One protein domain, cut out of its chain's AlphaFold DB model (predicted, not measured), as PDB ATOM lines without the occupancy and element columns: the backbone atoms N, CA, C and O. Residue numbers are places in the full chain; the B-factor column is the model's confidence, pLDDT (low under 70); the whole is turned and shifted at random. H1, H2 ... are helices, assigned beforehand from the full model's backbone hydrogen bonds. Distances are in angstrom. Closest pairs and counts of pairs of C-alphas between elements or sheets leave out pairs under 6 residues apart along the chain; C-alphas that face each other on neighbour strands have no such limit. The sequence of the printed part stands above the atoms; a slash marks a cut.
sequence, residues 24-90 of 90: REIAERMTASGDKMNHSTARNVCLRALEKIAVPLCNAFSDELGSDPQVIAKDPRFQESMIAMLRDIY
ATOM      1  N   ARG A  24     153.592 151.751 224.603       91.62
ATOM      2  CA  ARG A  24     152.223 152.120 224.202       91.62
ATOM      3  C   ARG A  24     152.246 153.253 223.175       91.62
ATOM      4  O   ARG A  24     151.590 153.151 222.151       91.62
ATOM      5  N   GLU A  25     153.048 154.277 223.434       93.81
ATOM      6  CA  GLU A  25     153.192 155.417 222.536       93.81
ATOM      7  C   GLU A  25     153.885 155.015 221.227       93.81
ATOM      8  O   GLU A  25     153.462 155.434 220.155       93.81
ATOM      9  N   ILE A  26     154.886 154.126 221.289       92.94
ATOM     10  CA  ILE A  26     155.478 153.519 220.086       92.94
ATOM     11  C   ILE A  26     154.390 152.817 219.262       92.94
ATOM     12  O   ILE A  26     154.280 153.062 218.067       92.94
ATOM     13  N   ALA A  27     153.559 151.979 219.889       95.50
ATOM     14  CA  ALA A  27     152.489 151.265 219.193       95.50
ATOM     15  C   ALA A  27     151.478 152.217 218.527       95.50
ATOM     16  O   ALA A  27     151.066 151.977 217.391       95.50
ATOM     17  N   GLU A  28     151.108 153.302 219.210       96.25
ATOM     18  CA  GLU A  28     150.209 154.338 218.689       96.25
ATOM     19  C   GLU A  28     150.817 155.060 217.480       96.25
ATOM     20  O   GLU A  28     150.171 155.143 216.436       96.25
ATOM     21  N   ARG A  29     152.077 155.508 217.576       95.88
ATOM     22  CA  ARG A  29     152.781 156.198 216.481       95.88
ATOM     23  C   ARG A  29     152.999 155.297 215.266       95.88
ATOM     24  O   ARG A  29     152.772 155.736 214.140       95.88
ATOM     25  N   MET A  30     153.392 154.040 215.480       95.06
ATOM     26  CA  MET A  30     153.560 153.072 214.391       95.06
ATOM     27  C   MET A  30     152.222 152.790 213.700       95.06
ATOM     28  O   MET A  30     152.139 152.858 212.477       95.06
ATOM     29  N   THR A  31     151.149 152.592 214.477       96.00
ATOM     30  CA  THR A  31     149.801 152.374 213.926       96.00
ATOM     31  C   THR A  31     149.312 153.585 213.138       96.00
ATOM     32  O   THR A  31     148.769 153.417 212.049       96.00
ATOM     33  N   ALA A  32     149.541 154.802 213.643       96.38
ATOM     34  CA  ALA A  32     149.216 156.038 212.931       96.38
ATOM     35  C   ALA A  32     150.019 156.208 211.628       96.38
ATOM     36  O   ALA A  32     149.534 156.835 210.692       96.38
ATOM     37  N   SER A  33     151.211 155.612 211.551       94.94
ATOM     38  CA  SER A  33     152.076 155.624 210.363       94.94
ATOM     39  C   SER A  33     151.748 154.509 209.356       94.94
ATOM     40  O   SER A  33     152.401 154.415 208.322       94.94
ATOM     41  N   GLY A  34     150.739 153.672 209.634       95.69
ATOM     42  CA  GLY A  34     150.287 152.576 208.763       95.69
ATOM     43  C   GLY A  34     150.690 151.175 209.232       95.69
ATOM     44  O   GLY A  34     150.098 150.189 208.788       95.69
ATOM     45  N   ASP A  35     151.610 151.064 210.192       93.25
ATOM     46  CA  ASP A  35     152.060 149.791 210.753       93.25
ATOM     47  C   ASP A  35     151.249 149.429 211.999       93.25
ATOM     48  O   ASP A  35     151.590 149.794 213.128       93.25
ATOM     49  N   LYS A  36     150.154 148.686 211.815       93.94
ATOM     50  CA  LYS A  36     149.269 148.290 212.920       93.94
ATOM     51  C   LYS A  36     150.024 147.474 213.978       93.94
ATOM     52  O   LYS A  36     150.342 146.302 213.773       93.94
ATOM     53  N   MET A  37     150.239 148.070 215.149       93.31
ATOM     54  CA  MET A  37     150.945 147.452 216.273       93.31
ATOM     55  C   MET A  37     150.164 147.593 217.576       93.31
ATOM     56  O   MET A  37     149.564 148.622 217.867       93.31
ATOM     57  N   ASN A  38     150.213 146.550 218.404       94.56
ATOM     58  CA  ASN A  38     149.800 146.631 219.803       94.56
ATOM     59  C   ASN A  38     151.029 146.823 220.712       94.56
ATOM     60  O   ASN A  38     152.172 146.692 220.266       94.56
ATOM     61  N   HIS A  39     150.791 147.093 221.997       92.00
ATOM     62  CA  HIS A  39     151.845 147.302 222.995       92.00
ATOM     63  C   HIS A  39     152.893 146.171 223.021       92.00
ATOM     64  O   HIS A  39     154.097 146.434 223.020       92.00
ATOM     65  N   SER A  40     152.446 144.912 223.008       93.00
ATOM     66  CA  SER A  40     153.326 143.739 223.052       93.00
ATOM     67  C   SER A  40     154.173 143.613 221.787       93.00
ATOM     68  O   SER A  40     155.368 143.326 221.871       93.00
ATOM     69  N   THR A  41     153.582 143.860 220.616       94.31
ATOM     70  CA  THR A  41     154.292 143.869 219.334       94.31
ATOM     71  C   THR A  41     155.354 144.960 219.315       94.31
ATOM     72  O   THR A  41     156.509 144.656 219.032       94.31
ATOM     73  N   ALA A  42     155.002 146.193 219.696       93.69
ATOM     74  CA  ALA A  42     155.941 147.312 219.754       93.69
ATOM     75  C   ALA A  42     157.130 147.008 220.675       93.69
ATOM     76  O   ALA A  42     158.283 147.168 220.275       93.69
ATOM     77  N   ARG A  43     156.867 146.475 221.877       91.12
ATOM     78  CA  ARG A  43     157.915 146.039 222.808       91.12
ATOM     79  C   ARG A  43     158.826 144.980 222.193       91.12
ATOM     80  O   ARG A  43     160.045 145.101 222.266       91.12
ATOM     81  N   ASN A  44     158.252 143.936 221.604       92.00
ATOM     82  CA  ASN A  44     159.028 142.815 221.076       92.00
ATOM     83  C   ASN A  44     159.863 143.210 219.856       92.00
ATOM     84  O   ASN A  44     161.010 142.785 219.747       92.00
ATOM     85  N   VAL A  45     159.309 144.016 218.950       93.62
ATOM     86  CA  VAL A  45     160.032 144.520 217.776       93.62
ATOM     87  C   VAL A  45     161.169 145.442 218.212       93.62
ATOM     88  O   VAL A  45     162.299 145.241 217.774       93.62
ATOM     89  N   CYS A  46     160.902 146.382 219.123       91.81
ATOM     90  CA  CYS A  46     161.915 147.298 219.646       91.81
ATOM     91  C   CYS A  46     163.067 146.546 220.331       91.81
ATOM     92  O   CYS A  46     164.225 146.743 219.977       91.81
ATOM     93  N   LEU A  47     162.764 145.610 221.239       90.62
ATOM     94  CA  LEU A  47     163.799 144.826 221.919       90.62
ATOM     95  C   LEU A  47     164.602 143.949 220.954       90.62
ATOM     96  O   LEU A  47     165.816 143.865 221.094       90.62
ATOM     97  N   ARG A  48     163.960 143.341 219.948       94.00
ATOM     98  CA  ARG A  48     164.668 142.582 218.903       94.00
ATOM     99  C   ARG A  48     165.579 143.467 218.060       94.00
ATOM    100  O   ARG A  48     166.632 143.010 217.630       94.00
ATOM    101  N   ALA A  49     165.181 144.709 217.792       93.75
ATOM    102  CA  ALA A  49     166.026 145.661 217.083       93.75
ATOM    103  C   ALA A  49     167.255 146.040 217.925       93.75
ATOM    104  O   ALA A  49     168.373 145.975 217.425       93.75
ATOM    105  N   LEU A  50     167.061 146.339 219.212       92.62
ATOM    106  CA  LEU A  50     168.159 146.625 220.142       92.62
ATOM    107  C   LEU A  50     169.099 145.425 220.316       92.62
ATOM    108  O   LEU A  50     170.311 145.600 220.333       92.62
ATOM    109  N   GLU A  51     168.566 144.203 220.374       94.81
ATOM    110  CA  GLU A  51     169.362 142.971 220.434       94.81
ATOM    111  C   GLU A  51     170.250 142.815 219.196       94.81
ATOM    112  O   GLU A  51     171.438 142.538 219.329       94.81
ATOM    113  N   LYS A  52     169.720 143.074 217.992       95.88
ATOM    114  CA  LYS A  52     170.516 143.046 216.750       95.88
ATOM    115  C   LYS A  52     171.673 144.047 216.761       95.88
ATOM    116  O   LYS A  52     172.701 143.765 216.158       95.88
ATOM    117  N   ILE A  53     171.507 145.188 217.433       93.88
ATOM    118  CA  ILE A  53     172.572 146.186 217.617       93.88
ATOM    119  C   ILE A  53     173.568 145.719 218.688       93.88
ATOM    120  O   ILE A  53     174.771 145.888 218.520       93.88
ATOM    121  N   ALA A  54     173.090 145.093 219.765       93.88
ATOM    122  CA  ALA A  54     173.937 144.593 220.844       93.88
ATOM    123  C   ALA A  54     174.829 143.417 220.411       93.88
ATOM    124  O   ALA A  54     175.964 143.332 220.863       93.88
ATOM    125  N   VAL A  55     174.365 142.537 219.512       95.25
ATOM    126  CA  VAL A  55     175.127 141.362 219.033       95.25
ATOM    127  C   VAL A  55     176.561 141.697 218.582       95.25
ATOM    128  O   VAL A  55     177.494 141.112 219.134       95.25
ATOM    129  N   PRO A  56     176.795 142.604 217.613       94.81
ATOM    130  CA  PRO A  56     178.158 142.930 217.193       94.81
ATOM    131  C   PRO A  56     178.983 143.579 218.312       94.81
ATOM    132  O   PRO A  56     180.192 143.371 218.358       94.81
ATOM    133  N   LEU A  57     178.351 144.309 219.234       91.38
ATOM    134  CA  LEU A  57     179.036 144.946 220.360       91.38
ATOM    135  C   LEU A  57     179.498 143.922 221.399       91.38
ATOM    136  O   LEU A  57     180.637 143.991 221.839       91.38
ATOM    137  N   CYS A  58     178.671 142.926 221.724       91.69
ATOM    138  CA  CYS A  58     179.078 141.798 222.564       91.69
ATOM    139  C   CYS A  58     180.256 141.032 221.969       91.69
ATOM    140  O   CYS A  58     181.099 140.544 222.708       91.69
ATOM    141  N   ASN A  59     180.302 140.903 220.642       90.88
ATOM    142  CA  ASN A  59     181.385 140.191 219.969       90.88
ATOM    143  C   ASN A  59     182.690 141.002 219.949       90.88
ATOM    144  O   ASN A  59     183.763 140.411 219.972       90.88
ATOM    145  N   ALA A  60     182.601 142.332 219.868       92.62
ATOM    146  CA  ALA A  60     183.764 143.217 219.807       92.62
ATOM    147  C   ALA A  60     184.305 143.613 221.194       92.62
ATOM    148  O   ALA A  60     185.502 143.838 221.328       92.62
ATOM    149  N   PHE A  61     183.431 143.689 222.200       90.06
ATOM    150  CA  PHE A  61     183.705 144.221 223.542       90.06
ATOM    151  C   PHE A  61     183.158 143.277 224.623       90.06
ATOM    152  O   PHE A  61     182.429 143.680 225.537       90.06
ATOM    153  N   SER A  62     183.413 141.975 224.461       85.56
ATOM    154  CA  SER A  62     182.860 140.938 225.340       85.56
ATOM    155  C   SER A  62     183.276 141.109 226.799       85.56
ATOM    156  O   SER A  62     182.505 140.747 227.690       85.56
ATOM    157  N   ASP A  63     184.466 141.662 227.036       86.44
ATOM    158  CA  ASP A  63     185.042 141.827 228.370       86.44
ATOM    159  C   ASP A  63     184.396 142.998 229.128       86.44
ATOM    160  O   ASP A  63     184.257 142.950 230.351       86.44
ATOM    161  N   GLU A  64     183.928 144.023 228.411       84.88
ATOM    162  CA  GLU A  64     183.305 145.219 228.977       84.88
ATOM    163  C   GLU A  64     181.780 145.111 229.081       84.88
ATOM    164  O   GLU A  64     181.190 145.511 230.088       84.88
ATOM    165  N   LEU A  65     181.122 144.601 228.036       79.38
ATOM    166  CA  LEU A  65     179.657 144.563 227.942       79.38
ATOM    167  C   LEU A  65     179.063 143.246 228.447       79.38
ATOM    168  O   LEU A  65     177.902 143.206 228.863       79.38
ATOM    169  N   GLY A  66     179.850 142.172 228.425       81.69
ATOM    170  CA  GLY A  66     179.378 140.810 228.618       81.69
ATOM    171  C   GLY A  66     178.847 140.173 227.331       81.69
ATOM    172  O   GLY A  66     178.740 140.790 226.272       81.69
ATOM    173  N   SER A  67     178.495 138.891 227.431       84.38
ATOM    174  CA  SER A  67     178.265 138.024 226.269       84.38
ATOM    175  C   SER A  67     176.792 137.753 225.933       84.38
ATOM    176  O   SER A  67     176.517 136.895 225.098       84.38
ATOM    177  N   ASP A  68     175.833 138.399 226.607       91.00
ATOM    178  CA  ASP A  68     174.391 138.157 226.419       91.00
ATOM    179  C   ASP A  68     173.699 139.407 225.829       91.00
ATOM    180  O   ASP A  68     173.300 140.310 226.578       91.00
ATOM    181  N   PRO A  69     173.515 139.468 224.494       90.94
ATOM    182  CA  PRO A  69     172.906 140.612 223.815       90.94
ATOM    183  C   PRO A  69     171.489 140.933 224.304       90.94
ATOM    184  O   PRO A  69     171.077 142.092 224.283       90.94
ATOM    185  N   GLN A  70     170.735 139.935 224.780       90.94
ATOM    186  CA  GLN A  70     169.375 140.146 225.288       90.94
ATOM    187  C   GLN A  70     169.360 140.845 226.637       90.94
ATOM    188  O   GLN A  70     168.405 141.563 226.947       90.94
ATOM    189  N   VAL A  71     170.375 140.593 227.463       89.44
ATOM    190  CA  VAL A  71     170.562 141.286 228.740       89.44
ATOM    191  C   VAL A  71     170.922 142.740 228.460       89.44
ATOM    192  O   VAL A  71     170.266 143.633 228.991       89.44
ATOM    193  N   ILE A  72     171.887 142.968 227.568       90.06
ATOM    194  CA  ILE A  72     172.385 144.306 227.225       90.06
ATOM    195  C   ILE A  72     171.301 145.155 226.561       90.06
ATOM    196  O   ILE A  72     171.063 146.280 226.983       90.06
ATOM    197  N   ALA A  73     170.548 144.607 225.603       90.56
ATOM    198  CA  ALA A  73     169.461 145.326 224.930       90.56
ATOM    199  C   ALA A  73     168.349 145.815 225.881       90.56
ATOM    200  O   ALA A  73     167.627 146.769 225.576       90.56
ATOM    201  N   LYS A  74     168.180 145.150 227.030       87.75
ATOM    202  CA  LYS A  74     167.196 145.511 228.063       87.75
ATOM    203  C   LYS A  74     167.765 146.439 229.135       87.75
ATOM    204  O   LYS A  74     166.986 146.867 229.989       87.75
ATOM    205  N   ASP A  75     169.069 146.707 229.121       86.00
ATOM    206  CA  ASP A  75     169.723 147.605 230.066       86.00
ATOM    207  C   ASP A  75     169.367 149.064 229.716       86.00
ATOM    208  O   ASP A  75     169.641 149.509 228.596       86.00
ATOM    209  N   PRO A  76     168.759 149.833 230.637       83.44
ATOM    210  CA  PRO A  76     168.415 151.230 230.394       83.44
ATOM    211  C   PRO A  76     169.622 152.084 230.001       83.44
ATOM    212  O   PRO A  76     169.480 152.962 229.159       83.44
ATOM    213  N   ARG A  77     170.818 151.782 230.520       85.19
ATOM    214  CA  ARG A  77     172.051 152.518 230.193       85.19
ATOM    215  C   ARG A  77     172.464 152.293 228.746       85.19
ATOM    216  O   ARG A  77     172.907 153.216 228.079       85.19
ATOM    217  N   PHE A  78     172.281 151.073 228.237       87.81
ATOM    218  CA  PHE A  78     172.507 150.786 226.822       87.81
ATOM    219  C   PHE A  78     171.526 151.576 225.948       87.81
ATOM    220  O   PHE A  78     171.926 152.195 224.965       87.81
ATOM    221  N   GLN A  79     170.249 151.616 226.337       87.50
ATOM    222  CA  GLN A  79     169.228 152.389 225.624       87.50
ATOM    223  C   GLN A  79     169.504 153.900 225.668       87.50
ATOM    224  O   GLN A  79     169.342 154.575 224.654       87.50
ATOM    225  N   GLU A  80     169.963 154.425 226.805       87.56
ATOM    226  CA  GLU A  80     170.403 155.816 226.962       87.56
ATOM    227  C   GLU A  80     171.594 156.141 226.061       87.56
ATOM    228  O   GLU A  80     171.542 157.131 225.333       87.56
ATOM    229  N   SER A  81     172.623 155.288 226.033       88.69
ATOM    230  CA  SER A  81     173.777 155.460 225.143       88.69
ATOM    231  C   SER A  81     173.360 155.491 223.674       88.69
ATOM    232  O   SER A  81     173.836 156.334 222.920       88.69
ATOM    233  N   MET A  82     172.418 154.636 223.262       88.94
ATOM    234  CA  MET A  82     171.879 154.665 221.900       88.94
ATOM    235  C   MET A  82     171.181 155.993 221.576       88.94
ATOM    236  O   MET A  82     171.386 156.538 220.494       88.94
ATOM    237  N   ILE A  83     170.381 156.531 222.503       87.81
ATOM    238  CA  ILE A  83     169.730 157.842 222.337       87.81
ATOM    239  C   ILE A  83     170.781 158.953 222.252       87.81
ATOM    240  O   ILE A  83     170.676 159.821 221.387       87.81
ATOM    241  N   ALA A  84     171.796 158.919 223.117       88.38
ATOM    242  CA  ALA A  84     172.876 159.901 223.130       88.38
ATOM    243  C   ALA A  84     173.654 159.907 221.806       88.38
ATOM    244  O   ALA A  84     173.832 160.971 221.223       88.38
ATOM    245  N   MET A  85     174.027 158.736 221.276       87.69
ATOM    246  CA  MET A  85     174.697 158.637 219.973       87.69
ATOM    247  C   MET A  85     173.830 159.170 218.830       87.69
ATOM    248  O   MET A  85     174.328 159.863 217.951       87.69
ATOM    249  N   LEU A  86     172.526 158.872 218.827       86.69
ATOM    250  CA  LEU A  86     171.627 159.377 217.787       86.69
ATOM    251  C   LEU A  86     171.489 160.906 217.819       86.69
ATOM    252  O   LEU A  86     171.335 161.503 216.762       86.69
ATOM    253  N   ARG A  87     171.560 161.529 219.001       84.56
ATOM    254  CA  ARG A  87     171.558 162.995 219.161       84.56
ATOM    255  C   ARG A  87     172.886 163.658 218.809       84.56
ATOM    256  O   ARG A  87     172.904 164.847 218.554       84.56
ATOM    257  N   ASP A  88     173.990 162.925 218.871       86.56
ATOM    258  CA  ASP A  88     175.294 163.450 218.461       86.56
ATOM    259  C   ASP A  88     175.420 163.489 216.929       86.56
ATOM    260  O   ASP A  88     176.072 164.359 216.362       86.56
ATOM    261  N   ILE A  89     174.748 162.556 216.247       79.19
ATOM    262  CA  ILE A  89     174.762 162.451 214.782       79.19
ATOM    263  C   ILE A  89     173.842 163.485 214.101       79.19
ATOM    264  O   ILE A  89     174.106 163.849 212.953       79.19
ATOM    265  N   TYR A  90     172.772 163.938 214.764       55.75
ATOM    266  CA  TYR A  90     171.722 164.805 214.200       55.75
ATOM    267  C   TYR A  90     171.482 166.053 215.044       55.75
ATOM    268  O   TYR A  90     171.318 167.136 214.439       55.75
TER     269      TYR A  90
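This is residues 24 to 90 of the 90 residues of an uncharacterized protein of Euryarchaeota archaeon (UniProt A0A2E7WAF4). One long helix, H2, makes the long axis, and H1 makes a corner with its first end. Past its other end the chain turns through H3 and folds back to pack H4 on H2; then H5 leads away, residues 83 to 90 sticking out. The 67 printed residues have five named helices, H1 to H5 in order, and no named strand: all helix, loose, radius of gyration of the C-alphas 13.7 A, spans 41 by 27 by 17 A.

Start at H2, residues 39 to 60, with a kink of 28 degrees near residue 53. H4, residues 69 to 73, touches it; the closest C-alphas, of Ala 54 and Pro 69, are 5.1 A apart. H1, residues 24 to 32, touches residues 39 to 42 alone, about perpendicular at 76 degrees; the closest C-alphas, of Arg 24 and His 39, are 5.0 A apart. H3, residues 62 to 65, is close but not clearly touching H2. H5, residues 76 to 89, is near H2. Every O i to N i+4 pair is within hydrogen-bond range in H1, H4 and H5, and 16 of 18 in H2; H3 is too short for one.

Find C-alpha 39 at (151.845, 147.302, 222.995); H2 runs 32.3 A to C-alpha 60. H5 runs 20.2 A to C-alpha 89 at (174.762, 162.451, 214.782).

The farthest C-alphas, of Ala 32 and Asp 63, are 41.5 A apart. The printed part has no cut and no long link; residue 90 alone has pLDDT under 70.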